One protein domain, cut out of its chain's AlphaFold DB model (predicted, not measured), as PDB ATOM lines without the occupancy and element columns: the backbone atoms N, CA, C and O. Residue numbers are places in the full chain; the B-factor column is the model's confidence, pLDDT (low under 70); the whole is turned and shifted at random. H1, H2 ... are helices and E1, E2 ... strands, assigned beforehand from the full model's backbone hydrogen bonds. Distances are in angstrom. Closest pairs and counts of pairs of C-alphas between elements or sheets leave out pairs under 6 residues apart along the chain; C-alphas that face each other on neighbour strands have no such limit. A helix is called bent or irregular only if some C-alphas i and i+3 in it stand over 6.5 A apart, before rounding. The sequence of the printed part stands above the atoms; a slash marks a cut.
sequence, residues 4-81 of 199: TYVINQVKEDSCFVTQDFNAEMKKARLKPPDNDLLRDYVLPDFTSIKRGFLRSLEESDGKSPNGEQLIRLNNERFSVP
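This is residues 4 to 81 of the 199 residues of the protein "Actin-related protein 6-like" of Hirondellea gigas (UniProt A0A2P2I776). A flat domain has a small two-stranded ribbon, E1 and E2, in its middle, with H1 and H3 along one long side of the outline and H2 at one end. The long unnamed stretch of residues 43 to 69 runs out to the other end at Thr 47, and its residues 53 to 54 fold back to pair with residues 41 to 42 of E1. The printed part has 78 residues, with three named helices and two named strands in the order H1, H2, E1, E2, H3, and the sheet E1 - E2 is antiparallel. The class is mixed, helices and strands, with 32 residues in named elements, under half of those printed. It is compact, with a radius of gyration of the C-alphas of 13.1 A, and spans 41 by 26 by 13 A.

H1, residues 4 to 14, comes closest to E1, residues 39 to 42, at the C-alphas of Val 10 and Tyr 41, 7.4 A apart. From E2, residues 70 to 73, H1 is only just apart, the closest C-alphas being 8.1 A from each other. H1 and H3, residues 76 to 81, are close but not clearly touching; their closest C-alphas, those of Ser 14 and Arg 77, are 5.9 A apart. Their lines are about perpendicular, at 84 degrees. H2, residues 21 to 27, is also close to H3 but not clearly touching, with the closest C-alphas, those of Phe 21 and Phe 78, 7.9 A apart. H2 and H3 run opposite ways at a shallow tilt of 4 degrees. H1 and H2 are apart. E1 and E2 form a hairpin, antiparallel at 150 degrees; the C-alphas of Asp 40 and Arg 72 face each other at 4.5 A. N 41 and O 71, at 2.8 A, and N 39 and O 73, at 2.9 A, are within hydrogen-bond range. In H1 and H2 every O i to N i+4 pair is within hydrogen-bond range, and in H3 1 of 2.

H1 begins at C-alpha 4, (4.429, 40.013, 1.111), and measures 15.1 A from first to last C-alpha. H2 measures 9.9 A, E1 9.8 A and E2 9.5 A. E1 begins at C-alpha 39, (13.594, 25.349, 10.939). H3 measures 8.7 A and ends at C-alpha 81, (19.122, 40.978, 9.299). H3 is neither bent nor irregular, but only just: C-alphas 77 and 80 are 6.3 A apart.

The two C-alphas farthest apart, those of Asn 22 and Thr 47, are 40.6 A from each other. The printed part has no cut. The links from H2 to E1, 11 residues, and from E1 to E2, 27 residues, are long. The link from H1 to H2 is short, and that from E2 to H3 is tight. The mean pLDDT of the printed part is 91.0, and no printed residue is under 70.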
ATOM      1  N   THR A   4       3.703  39.074   0.248       82.19
ATOM      2  CA  THR A   4       4.429  40.013   1.111       82.19
ATOM      3  C   THR A   4       4.017  39.924   2.581       82.19
ATOM      4  O   THR A   4       4.858  40.079   3.465       82.19
ATOM      5  N   TYR A   5       2.739  39.662   2.873       88.50
ATOM      6  CA  TYR A   5       2.260  39.547   4.251       88.50
ATOM      7  C   TYR A   5       2.797  38.282   4.924       88.50
ATOM      8  O   TYR A   5       3.314  38.349   6.038       88.50
ATOM      9  N   VAL A   6       2.742  37.144   4.226       91.19
ATOM     10  CA  VAL A   6       3.259  35.869   4.745       91.19
ATOM     11  C   VAL A   6       4.772  35.948   4.942       91.19
ATOM     12  O   VAL A   6       5.267  35.552   5.993       91.19
ATOM     13  N   ILE A   7       5.508  36.529   3.991       92.94
ATOM     14  CA  ILE A   7       6.961  36.707   4.120       92.94
ATOM     15  C   ILE A   7       7.321  37.655   5.270       92.94
ATOM     16  O   ILE A   7       8.290  37.400   5.983       92.94
ATOM     17  N   ASN A   8       6.535  38.707   5.518       93.38
ATOM     18  CA  ASN A   8       6.743  39.558   6.692       93.38
ATOM     19  C   ASN A   8       6.571  38.786   8.004       93.38
ATOM     20  O   ASN A   8       7.400  38.950   8.894       93.38
ATOM     21  N   GLN A   9       5.569  37.908   8.104       93.94
ATOM     22  CA  GLN A   9       5.402  37.044   9.280       93.94
ATOM     23  C   GLN A   9       6.565  36.068   9.440       93.94
ATOM     24  O   GLN A   9       7.120  35.956  10.527       93.94
ATOM     25  N   VAL A  10       6.986  35.418   8.350       95.31
ATOM     26  CA  VAL A  10       8.156  34.530   8.359       95.31
ATOM     27  C   VAL A  10       9.385  35.281   8.865       95.31
ATOM     28  O   VAL A  10      10.103  34.775   9.723       95.31
ATOM     29  N   LYS A  11       9.620  36.503   8.378       95.75
ATOM     30  CA  LYS A  11      10.725  37.357   8.825       95.75
ATOM     31  C   LYS A  11      10.628  37.661  10.321       95.75
ATOM     32  O   LYS A  11      11.612  37.489  11.029       95.75
ATOM     33  N   GLU A  12       9.469  38.102  10.799       95.00
ATOM     34  CA  GLU A  12       9.257  38.468  12.207       95.00
ATOM     35  C   GLU A  12       9.382  37.274  13.163       95.00
ATOM     36  O   GLU A  12       9.931  37.425  14.250       95.00
ATOM     37  N   ASP A  13       8.938  36.089  12.748       95.81
ATOM     38  CA  ASP A  13       8.948  34.887  13.587       95.81
ATOM     39  C   ASP A  13      10.292  34.149  13.573       95.81
ATOM     40  O   ASP A  13      10.656  33.488  14.547       95.81
ATOM     41  N   SER A  14      11.009  34.186  12.445       95.75
ATOM     42  CA  SER A  14      12.158  33.302  12.215       95.75
ATOM     43  C   SER A  14      13.509  33.994  12.262       95.75
ATOM     44  O   SER A  14      14.495  33.323  12.599       95.75
ATOM     45  N   CYS A  15      13.577  35.278  11.897       97.62
ATOM     46  CA  CYS A  15      14.847  35.959  11.707       97.62
ATOM     47  C   CYS A  15      15.432  36.476  13.021       97.62
ATOM     48  O   CYS A  15      14.718  36.863  13.944       97.62
ATOM     49  N   PHE A  16      16.757  36.506  13.092       97.75
ATOM     50  CA  PHE A  16      17.504  36.958  14.260       97.75
ATOM     51  C   PHE A  16      18.867  37.518  13.849       97.75
ATOM     52  O   PHE A  16      19.360  37.252  12.755       97.75
ATOM     53  N   VAL A  17      19.486  38.301  14.727       98.06
ATOM     54  CA  VAL A  17      20.819  38.866  14.506       98.06
ATOM     55  C   VAL A  17      21.865  37.987  15.180       98.06
ATOM     56  O   VAL A  17      21.792  37.714  16.378       98.06
ATOM     57  N   THR A  18      22.865  37.573  14.406       96.69
ATOM     58  CA  THR A  18      24.019  36.821  14.909       96.69
ATOM     59  C   THR A  18      25.128  37.744  15.422       96.69
ATOM     60  O   THR A  18      25.279  38.876  14.960       96.69
ATOM     61  N   GLN A  19      25.924  37.251  16.376       96.00
ATOM     62  CA  GLN A  19      27.146  37.914  16.848       96.00
ATOM     63  C   GLN A  19      28.372  37.553  15.998       96.00
ATOM     64  O   GLN A  19      29.276  38.369  15.850       96.00
ATOM     65  N   ASP A  20      28.396  36.352  15.412       95.62
ATOM     66  CA  ASP A  20      29.457  35.893  14.514       95.62
ATOM     67  C   ASP A  20      28.833  35.264  13.266       95.62
ATOM     68  O   ASP A  20      28.442  34.094  13.231       95.62
ATOM     69  N   PHE A  21      28.758  36.072  12.213       94.81
ATOM     70  CA  PHE A  21      28.208  35.656  10.931       94.81
ATOM     71  C   PHE A  21      28.966  34.476  10.312       94.81
ATOM     72  O   PHE A  21      28.360  33.566   9.746       94.81
ATOM     73  N   ASN A  22      30.295  34.451  10.431       95.00
ATOM     74  CA  ASN A  22      31.112  33.415   9.806       95.00
ATOM     75  C   ASN A  22      30.972  32.074  10.527       95.00
ATOM     76  O   ASN A  22      30.964  31.027   9.872       95.00
ATOM     77  N   ALA A  23      30.875  32.089  11.857       95.88
ATOM     78  CA  ALA A  23      30.609  30.889  12.642       95.88
ATOM     79  C   ALA A  23      29.233  30.298  12.303       95.88
ATOM     80  O   ALA A  23      29.150  29.108  11.984       95.88
ATOM     81  N   GLU A  24      28.183  31.124  12.262       96.06
ATOM     82  CA  GLU A  24      26.835  30.661  11.907       96.06
ATOM     83  C   GLU A  24      26.755  30.164  10.458       96.06
ATOM     84  O   GLU A  24      26.174  29.112  10.193       96.06
ATOM     85  N   MET A  25      27.431  30.820   9.509       95.94
ATOM     86  CA  MET A  25      27.525  30.328   8.128       95.94
ATOM     87  C   MET A  25      28.220  28.968   8.017       95.94
ATOM     88  O   MET A  25      27.854  28.161   7.160       95.94
ATOM     89  N   LYS A  26      29.227  28.686   8.855       96.62
ATOM     90  CA  LYS A  26      29.859  27.356   8.909       96.62
ATOM     91  C   LYS A  26      28.888  26.321   9.471       96.62
ATOM     92  O   LYS A  26      28.771  25.244   8.890       96.62
ATOM     93  N   LYS A  27      28.170  26.657  10.545       95.81
ATOM     94  CA  LYS A  27      27.174  25.783  11.181       95.81
ATOM     95  C   LYS A  27      26.002  25.464  10.251       95.81
ATOM     96  O   LYS A  27      25.612  24.307  10.134       95.81
ATOM     97  N   ALA A  28      25.531  26.447   9.486       95.19
ATOM     98  CA  ALA A  28      24.443  26.294   8.518       95.19
ATOM     99  C   ALA A  28      24.749  25.292   7.387       95.19
ATOM    100  O   ALA A  28      23.826  24.810   6.728       95.19
ATOM    101  N   ARG A  29      26.030  24.969   7.146       95.31
ATOM    102  CA  ARG A  29      26.464  23.952   6.169       95.31
ATOM    103  C   ARG A  29      26.462  22.531   6.733       95.31
ATOM    104  O   ARG A  29      26.599  21.580   5.963       95.31
ATOM    105  N   LEU A  30      26.356  22.378   8.051       94.25
ATOM    106  CA  LEU A  30      26.311  21.077   8.705       94.25
ATOM    107  C   LEU A  30      24.931  20.433   8.523       94.25
ATOM    108  O   LEU A  30      23.940  21.089   8.185       94.25
ATOM    109  N   LYS A  31      24.874  19.119   8.742       88.81
ATOM    110  CA  LYS A  31      23.617  18.368   8.797       88.81
ATOM    111  C   LYS A  31      23.113  18.310  10.244       88.81
ATOM    112  O   LYS A  31      23.925  18.407  11.163       88.81
ATOM    113  N   PRO A  32      21.804  18.117  10.465       85.44
ATOM    114  CA  PRO A  32      21.297  17.772  11.789       85.44
ATOM    115  C   PRO A  32      22.022  16.526  12.348       85.44
ATOM    116  O   PRO A  32      22.311  15.614  11.565       85.44
ATOM    117  N   PRO A  33      22.318  16.463  13.660       85.69
ATOM    118  CA  PRO A  33      21.889  17.394  14.713       85.69
ATOM    119  C   PRO A  33      22.789  18.629  14.907       85.69
ATOM    120  O   PRO A  33      22.406  19.536  15.636       85.69
ATOM    121  N   ASP A  34      23.953  18.699  14.255       90.25
ATOM    122  CA  ASP A  34      24.927  19.785  14.469       90.25
ATOM    123  C   ASP A  34      24.469  21.142  13.895       90.25
ATOM    124  O   ASP A  34      24.992  22.199  14.256       90.25
ATOM    125  N   ASN A  35      23.474  21.117  13.003       90.75
ATOM    126  CA  ASN A  35      22.792  22.296  12.481       90.75
ATOM    127  C   ASN A  35      21.438  22.507  13.183       90.75
ATOM    128  O   ASN A  35      20.420  21.952  12.769       90.75
ATOM    129  N   ASP A  36      21.434  23.349  14.215       90.19
ATOM    130  CA  ASP A  36      20.249  23.790  14.971       90.19
ATOM    131  C   ASP A  36      19.610  25.087  14.417       90.19
ATOM    132  O   ASP A  36      18.682  25.659  15.009       90.19
ATOM    133  N   LEU A  37      20.108  25.570  13.276       92.06
ATOM    134  CA  LEU A  37      19.605  26.761  12.592       92.06
ATOM    135  C   LEU A  37      18.430  26.426  11.683       92.06
ATOM    136  O   LEU A  37      17.575  27.282  11.444       92.06
ATOM    137  N   LEU A  38      18.383  25.181  11.210       92.19
ATOM    138  CA  LEU A  38      17.339  24.670  10.343       92.19
ATOM    139  C   LEU A  38      15.987  24.671  11.068       92.19
ATOM    140  O   LEU A  38      15.860  24.146  12.174       92.19
ATOM    141  N   ARG A  39      14.974  25.273  10.441       92.69
ATOM    142  CA  ARG A  39      13.594  25.349  10.939       92.69
ATOM    143  C   ARG A  39      12.612  25.124   9.817       92.69
ATOM    144  O   ARG A  39      12.777  25.700   8.749       92.69
ATOM    145  N   ASP A  40      11.552  24.381  10.089       94.06
ATOM    146  CA  ASP A  40      10.422  24.303   9.171       94.06
ATOM    147  C   ASP A  40       9.345  25.317   9.598       94.06
ATOM    148  O   ASP A  40       8.922  25.361  10.756       94.06
ATOM    149  N   TYR A  41       8.916  26.166   8.666       94.25
ATOM    150  CA  TYR A  41       7.824  27.118   8.853       94.25
ATOM    151  C   TYR A  41       6.570  26.599   8.149       94.25
ATOM    152  O   TYR A  41       6.591  26.328   6.946       94.25
ATOM    153  N   VAL A  42       5.477  26.465   8.896       94.00
ATOM    154  CA  VAL A  42       4.179  26.026   8.375       94.00
ATOM    155  C   VAL A  42       3.477  27.215   7.739       94.00
ATOM    156  O   VAL A  42       3.238  28.228   8.399       94.00
ATOM    157  N   LEU A  43       3.143  27.101   6.456       92.38
ATOM    158  CA  LEU A  43       2.432  28.153   5.743       92.38
ATOM    159  C   LEU A  43       0.942  28.168   6.103       92.38
ATOM    160  O   LEU A  43       0.347  27.112   6.324       92.38
ATOM    161  N   PRO A  44       0.313  29.356   6.135       92.69
ATOM    162  CA  PRO A  44      -1.130  29.444   6.267       92.69
ATOM    163  C   PRO A  44      -1.817  28.906   5.006       92.69
ATOM    164  O   PRO A  44      -1.543  29.358   3.898       92.69
ATOM    165  N   ASP A  45      -2.750  27.974   5.188       89.75
ATOM    166  CA  ASP A  45      -3.645  27.486   4.129       89.75
ATOM    167  C   ASP A  45      -4.941  28.318   4.033       89.75
ATOM    168  O   ASP A  45      -5.795  28.071   3.182       89.75
ATOM    169  N   PHE A  46      -5.111  29.286   4.944       85.44
ATOM    170  CA  PHE A  46      -6.280  30.149   5.119       85.44
ATOM    171  C   PHE A  46      -7.616  29.420   5.310       85.44
ATOM    172  O   PHE A  46      -8.661  30.076   5.386       85.44
ATOM    173  N   THR A  47      -7.613  28.103   5.490       88.06
ATOM    174  CA  THR A  47      -8.802  27.303   5.802       88.06
ATOM    175  C   THR A  47      -8.750  26.864   7.257       88.06
ATOM    176  O   THR A  47      -9.597  27.293   8.043       88.06
ATOM    177  N   SER A  48      -7.705  26.128   7.627       88.00
ATOM    178  CA  SER A  48      -7.435  25.638   8.974       88.00
ATOM    179  C   SER A  48      -6.401  26.508   9.698       88.00
ATOM    180  O   SER A  48      -6.580  26.850  10.869       88.00
ATOM    181  N   ILE A  49      -5.379  26.972   8.979       88.44
ATOM    182  CA  ILE A  49      -4.266  27.769   9.490       88.44
ATOM    183  C   ILE A  49      -4.371  29.176   8.908       88.44
ATOM    184  O   ILE A  49      -4.065  29.433   7.744       88.44
ATOM    185  N   LYS A  50      -4.812  30.126   9.739       89.38
ATOM    186  CA  LYS A  50      -4.948  31.542   9.347       89.38
ATOM    187  C   LYS A  50      -3.626  32.310   9.392       89.38
ATOM    188  O   LYS A  50      -3.466  33.282   8.659       89.38
ATOM    189  N   ARG A  51      -2.698  31.891  10.254       91.56
ATOM    190  CA  ARG A  51      -1.366  32.478  10.431       91.56
ATOM    191  C   ARG A  51      -0.352  31.346  10.495       91.56
ATOM    192  O   ARG A  51      -0.555  30.408  11.261       91.56
ATOM    193  N   GLY A  52       0.707  31.450   9.701       92.56
ATOM    194  CA  GLY A  52       1.800  30.490   9.766       92.56
ATOM    195  C   GLY A  52       2.524  30.530  11.112       92.56
ATOM    196  O   GLY A  52       2.321  31.443  11.922       92.56
ATOM    197  N   PHE A  53       3.350  29.522  11.354       93.62
ATOM    198  CA  PHE A  53       4.145  29.423  12.571       93.62
ATOM    199  C   PHE A  53       5.404  28.590  12.345       93.62
ATOM    200  O   PHE A  53       5.485  27.765  11.433       93.62
ATOM    201  N   LEU A  54       6.391  28.805  13.209       92.94
ATOM    202  CA  LEU A  54       7.677  28.125  13.177       92.94
ATOM    203  C   LEU A  54       7.626  26.851  14.031       92.94
ATOM    204  O   LEU A  54       7.180  26.900  15.179       92.94
ATOM    205  N   ARG A  55       8.077  25.714  13.492       90.88
ATOM    206  CA  ARG A  55       8.154  24.452  14.245       90.88
ATOM    207  C   ARG A  55       9.382  24.384  15.144       90.88
ATOM    208  O   ARG A  55      10.423  24.999  14.881       90.88
ATOM    209  N   SER A  56       9.275  23.588  16.205       84.62
ATOM    210  CA  SER A  56      10.421  23.266  17.056       84.62
ATOM    211  C   SER A  56      11.490  22.479  16.274       84.62
ATOM    212  O   SER A  56      11.236  21.980  15.175       84.62
ATOM    213  N   LEU A  57      12.715  22.380  16.814       80.62
ATOM    214  CA  LEU A  57      13.784  21.591  16.164       80.62
ATOM    215  C   LEU A  57      13.399  20.123  16.068       80.62
ATOM    216  O   LEU A  57      13.652  19.480  15.059       80.62
ATOM    217  N   GLU A  58      12.792  19.622  17.138       79.56
ATOM    218  CA  GLU A  58      12.420  18.224  17.319       79.56
ATOM    219  C   GLU A  58      11.370  17.786  16.290       79.56
ATOM    220  O   GLU A  58      11.382  16.646  15.837       79.56
ATOM    221  N   GLU A  59      10.506  18.715  15.875       77.69
ATOM    222  CA  GLU A  59       9.442  18.497  14.889       77.69
ATOM    223  C   GLU A  59       9.858  18.854  13.450       77.69
ATOM    224  O   GLU A  59       9.067  18.691  12.518       77.69
ATOM    225  N   SER A  60      11.071  19.378  13.246       77.69
ATOM    226  CA  SER A  60      11.566  19.806  11.930       77.69
ATOM    227  C   SER A  60      12.215  18.637  11.176       77.69
ATOM    228  O   SER A  60      13.428  18.596  10.965       77.69
ATOM    229  N   ASP A  61      11.406  17.661  10.759       77.94
ATOM    230  CA  ASP A  61      11.845  16.486   9.988       77.94
ATOM    231  C   ASP A  61      11.620  16.629   8.467       77.94
ATOM    232  O   ASP A  61      12.005  15.760   7.679       77.94
ATOM    233  N   GLY A  62      11.056  17.757   8.025       75.06
ATOM    234  CA  GLY A  62      10.741  18.045   6.620       75.06
ATOM    235  C   GLY A  62       9.471  17.382   6.127       75.06
ATOM    236  O   GLY A  62       9.184  17.426   4.929       75.06
ATOM    237  N   LYS A  63       8.715  16.761   7.028       79.69
ATOM    238  CA  LYS A  63       7.423  16.165   6.741       79.69
ATOM    239  C   LYS A  63       6.356  16.917   7.503       79.69
ATOM    240  O   LYS A  63       6.560  17.447   8.594       79.69
ATOM    241  N   SER A  64       5.178  16.973   6.907       79.94
ATOM    242  CA  SER A  64       4.028  17.560   7.570       79.94
ATOM    243  C   SER A  64       3.104  16.462   8.080       79.94
ATOM    244  O   SER A  64       2.658  15.660   7.256       79.94
ATOM    245  N   PRO A  65       2.800  16.402   9.393       76.69
ATOM    246  CA  PRO A  65       1.925  15.375   9.953       76.69
ATOM    247  C   PRO A  65       0.542  15.343   9.299       76.69
ATOM    248  O   PRO A  65      -0.002  14.261   9.097       76.69
ATOM    249  N   ASN A  66       0.004  16.506   8.912       81.19
ATOM    250  CA  ASN A  66      -1.328  16.632   8.320       81.19
ATOM    251  C   ASN A  66      -1.284  17.126   6.865       81.19
ATOM    252  O   ASN A  66      -2.279  17.628   6.350       81.19
ATOM    253  N   GLY A  67      -0.136  16.994   6.188       83.69
ATOM    254  CA  GLY A  67       0.025  17.431   4.796       83.69
ATOM    255  C   GLY A  67       0.087  18.951   4.599       83.69
ATOM    256  O   GLY A  67      -0.089  19.417   3.476       83.69
ATOM    257  N   GLU A  68       0.337  19.723   5.659       89.25
ATOM    258  CA  GLU A  68       0.535  21.171   5.563       89.25
ATOM    259  C   GLU A  68       1.737  21.534   4.672       89.25
ATOM    260  O   GLU A  68       2.728  20.805   4.575       89.25
ATOM    261  N   GLN A  69       1.664  22.697   4.024       90.31
ATOM    262  CA  GLN A  69       2.760  23.197   3.204       90.31
ATOM    263  C   GLN A  69       3.852  23.804   4.095       90.31
ATOM    264  O   GLN A  69       3.576  24.656   4.942       90.31
ATOM    265  N   LEU A  70       5.098  23.380   3.882       92.00
ATOM    266  CA  LEU A  70       6.251  23.790   4.681       92.00
ATOM    267  C   LEU A  70       7.258  24.564   3.833       92.00
ATOM    268  O   LEU A  70       7.518  24.203   2.683       92.00
ATOM    269  N   ILE A  71       7.877  25.580   4.431       92.12
ATOM    270  CA  ILE A  71       9.118  26.181   3.934       92.12
ATOM    271  C   ILE A  71      10.222  25.872   4.933       92.12
ATOM    272  O   ILE A  71      10.112  26.191   6.115       92.12
ATOM    273  N   ARG A  72      11.296  25.266   4.441       92.38
ATOM    274  CA  ARG A  72      12.495  25.015   5.228       92.38
ATOM    275  C   ARG A  72      13.397  26.236   5.199       92.38
ATOM    276  O   ARG A  72      13.822  26.640   4.122       92.38
ATOM    277  N   LEU A  73      13.698  26.756   6.380       95.00
ATOM    278  CA  LEU A  73      14.541  27.918   6.602       95.00
ATOM    279  C   LEU A  73      15.869  27.515   7.243       95.00
ATOM    280  O   LEU A  73      15.894  26.649   8.118       95.00
ATOM    281  N   ASN A  74      16.967  28.147   6.842       95.06
ATOM    282  CA  ASN A  74      18.305  27.915   7.380       95.06
ATOM    283  C   ASN A  74      19.067  29.247   7.537       95.06
ATOM    284  O   ASN A  74      18.797  30.007   8.469       95.06
ATOM    285  N   ASN A  75      20.009  29.549   6.638       96.69
ATOM    286  CA  ASN A  75      20.899  30.700   6.760       96.69
ATOM    287  C   ASN A  75      20.217  32.049   6.498       96.69
ATOM    288  O   ASN A  75      20.645  33.064   7.044       96.69
ATOM    289  N   GLU A  76      19.123  32.067   5.741       95.62
ATOM    290  CA  GLU A  76      18.301  33.254   5.490       95.62
ATOM    291  C   GLU A  76      17.797  33.914   6.778       95.62
ATOM    292  O   GLU A  76      17.626  35.132   6.823       95.62
ATOM    293  N   ARG A  77      17.637  33.131   7.855       96.75
ATOM    294  CA  ARG A  77      17.157  33.611   9.155       96.75
ATOM    295  C   ARG A  77      18.101  34.636   9.787       96.75
ATOM    296  O   ARG A  77      17.637  35.523  10.496       96.75
ATOM    297  N   PHE A  78      19.405  34.538   9.538       97.38
ATOM    298  CA  PHE A  78      20.382  35.500  10.059       97.38
ATOM    299  C   PHE A  78      21.052  36.332   8.966       97.38
ATOM    300  O   PHE A  78      21.511  37.438   9.247       97.38
ATOM    301  N   SER A  79      21.070  35.869   7.713       96.88
ATOM    302  CA  SER A  79      21.642  36.653   6.616       96.88
ATOM    303  C   SER A  79      20.776  37.841   6.216       96.88
ATOM    304  O   SER A  79      21.317  38.847   5.772       96.88
ATOM    305  N   VAL A  80      19.449  37.762   6.378       96.44
ATOM    306  CA  VAL A  80      18.559  38.892   6.070       96.44
ATOM    307  C   VAL A  80      18.791  40.067   7.037       96.44
ATOM    308  O   VAL A  80      19.043  41.169   6.549       96.44
ATOM    309  N   PRO A  81      18.787  39.887   8.377       97.25
ATOM    310  CA  PRO A  81      19.122  40.978   9.299       97.25
ATOM    311  C   PRO A  81      20.574  41.467   9.204       97.25
ATOM    312  O   PRO A  81      20.820  42.637   9.494       97.25
TER     313      PRO A  81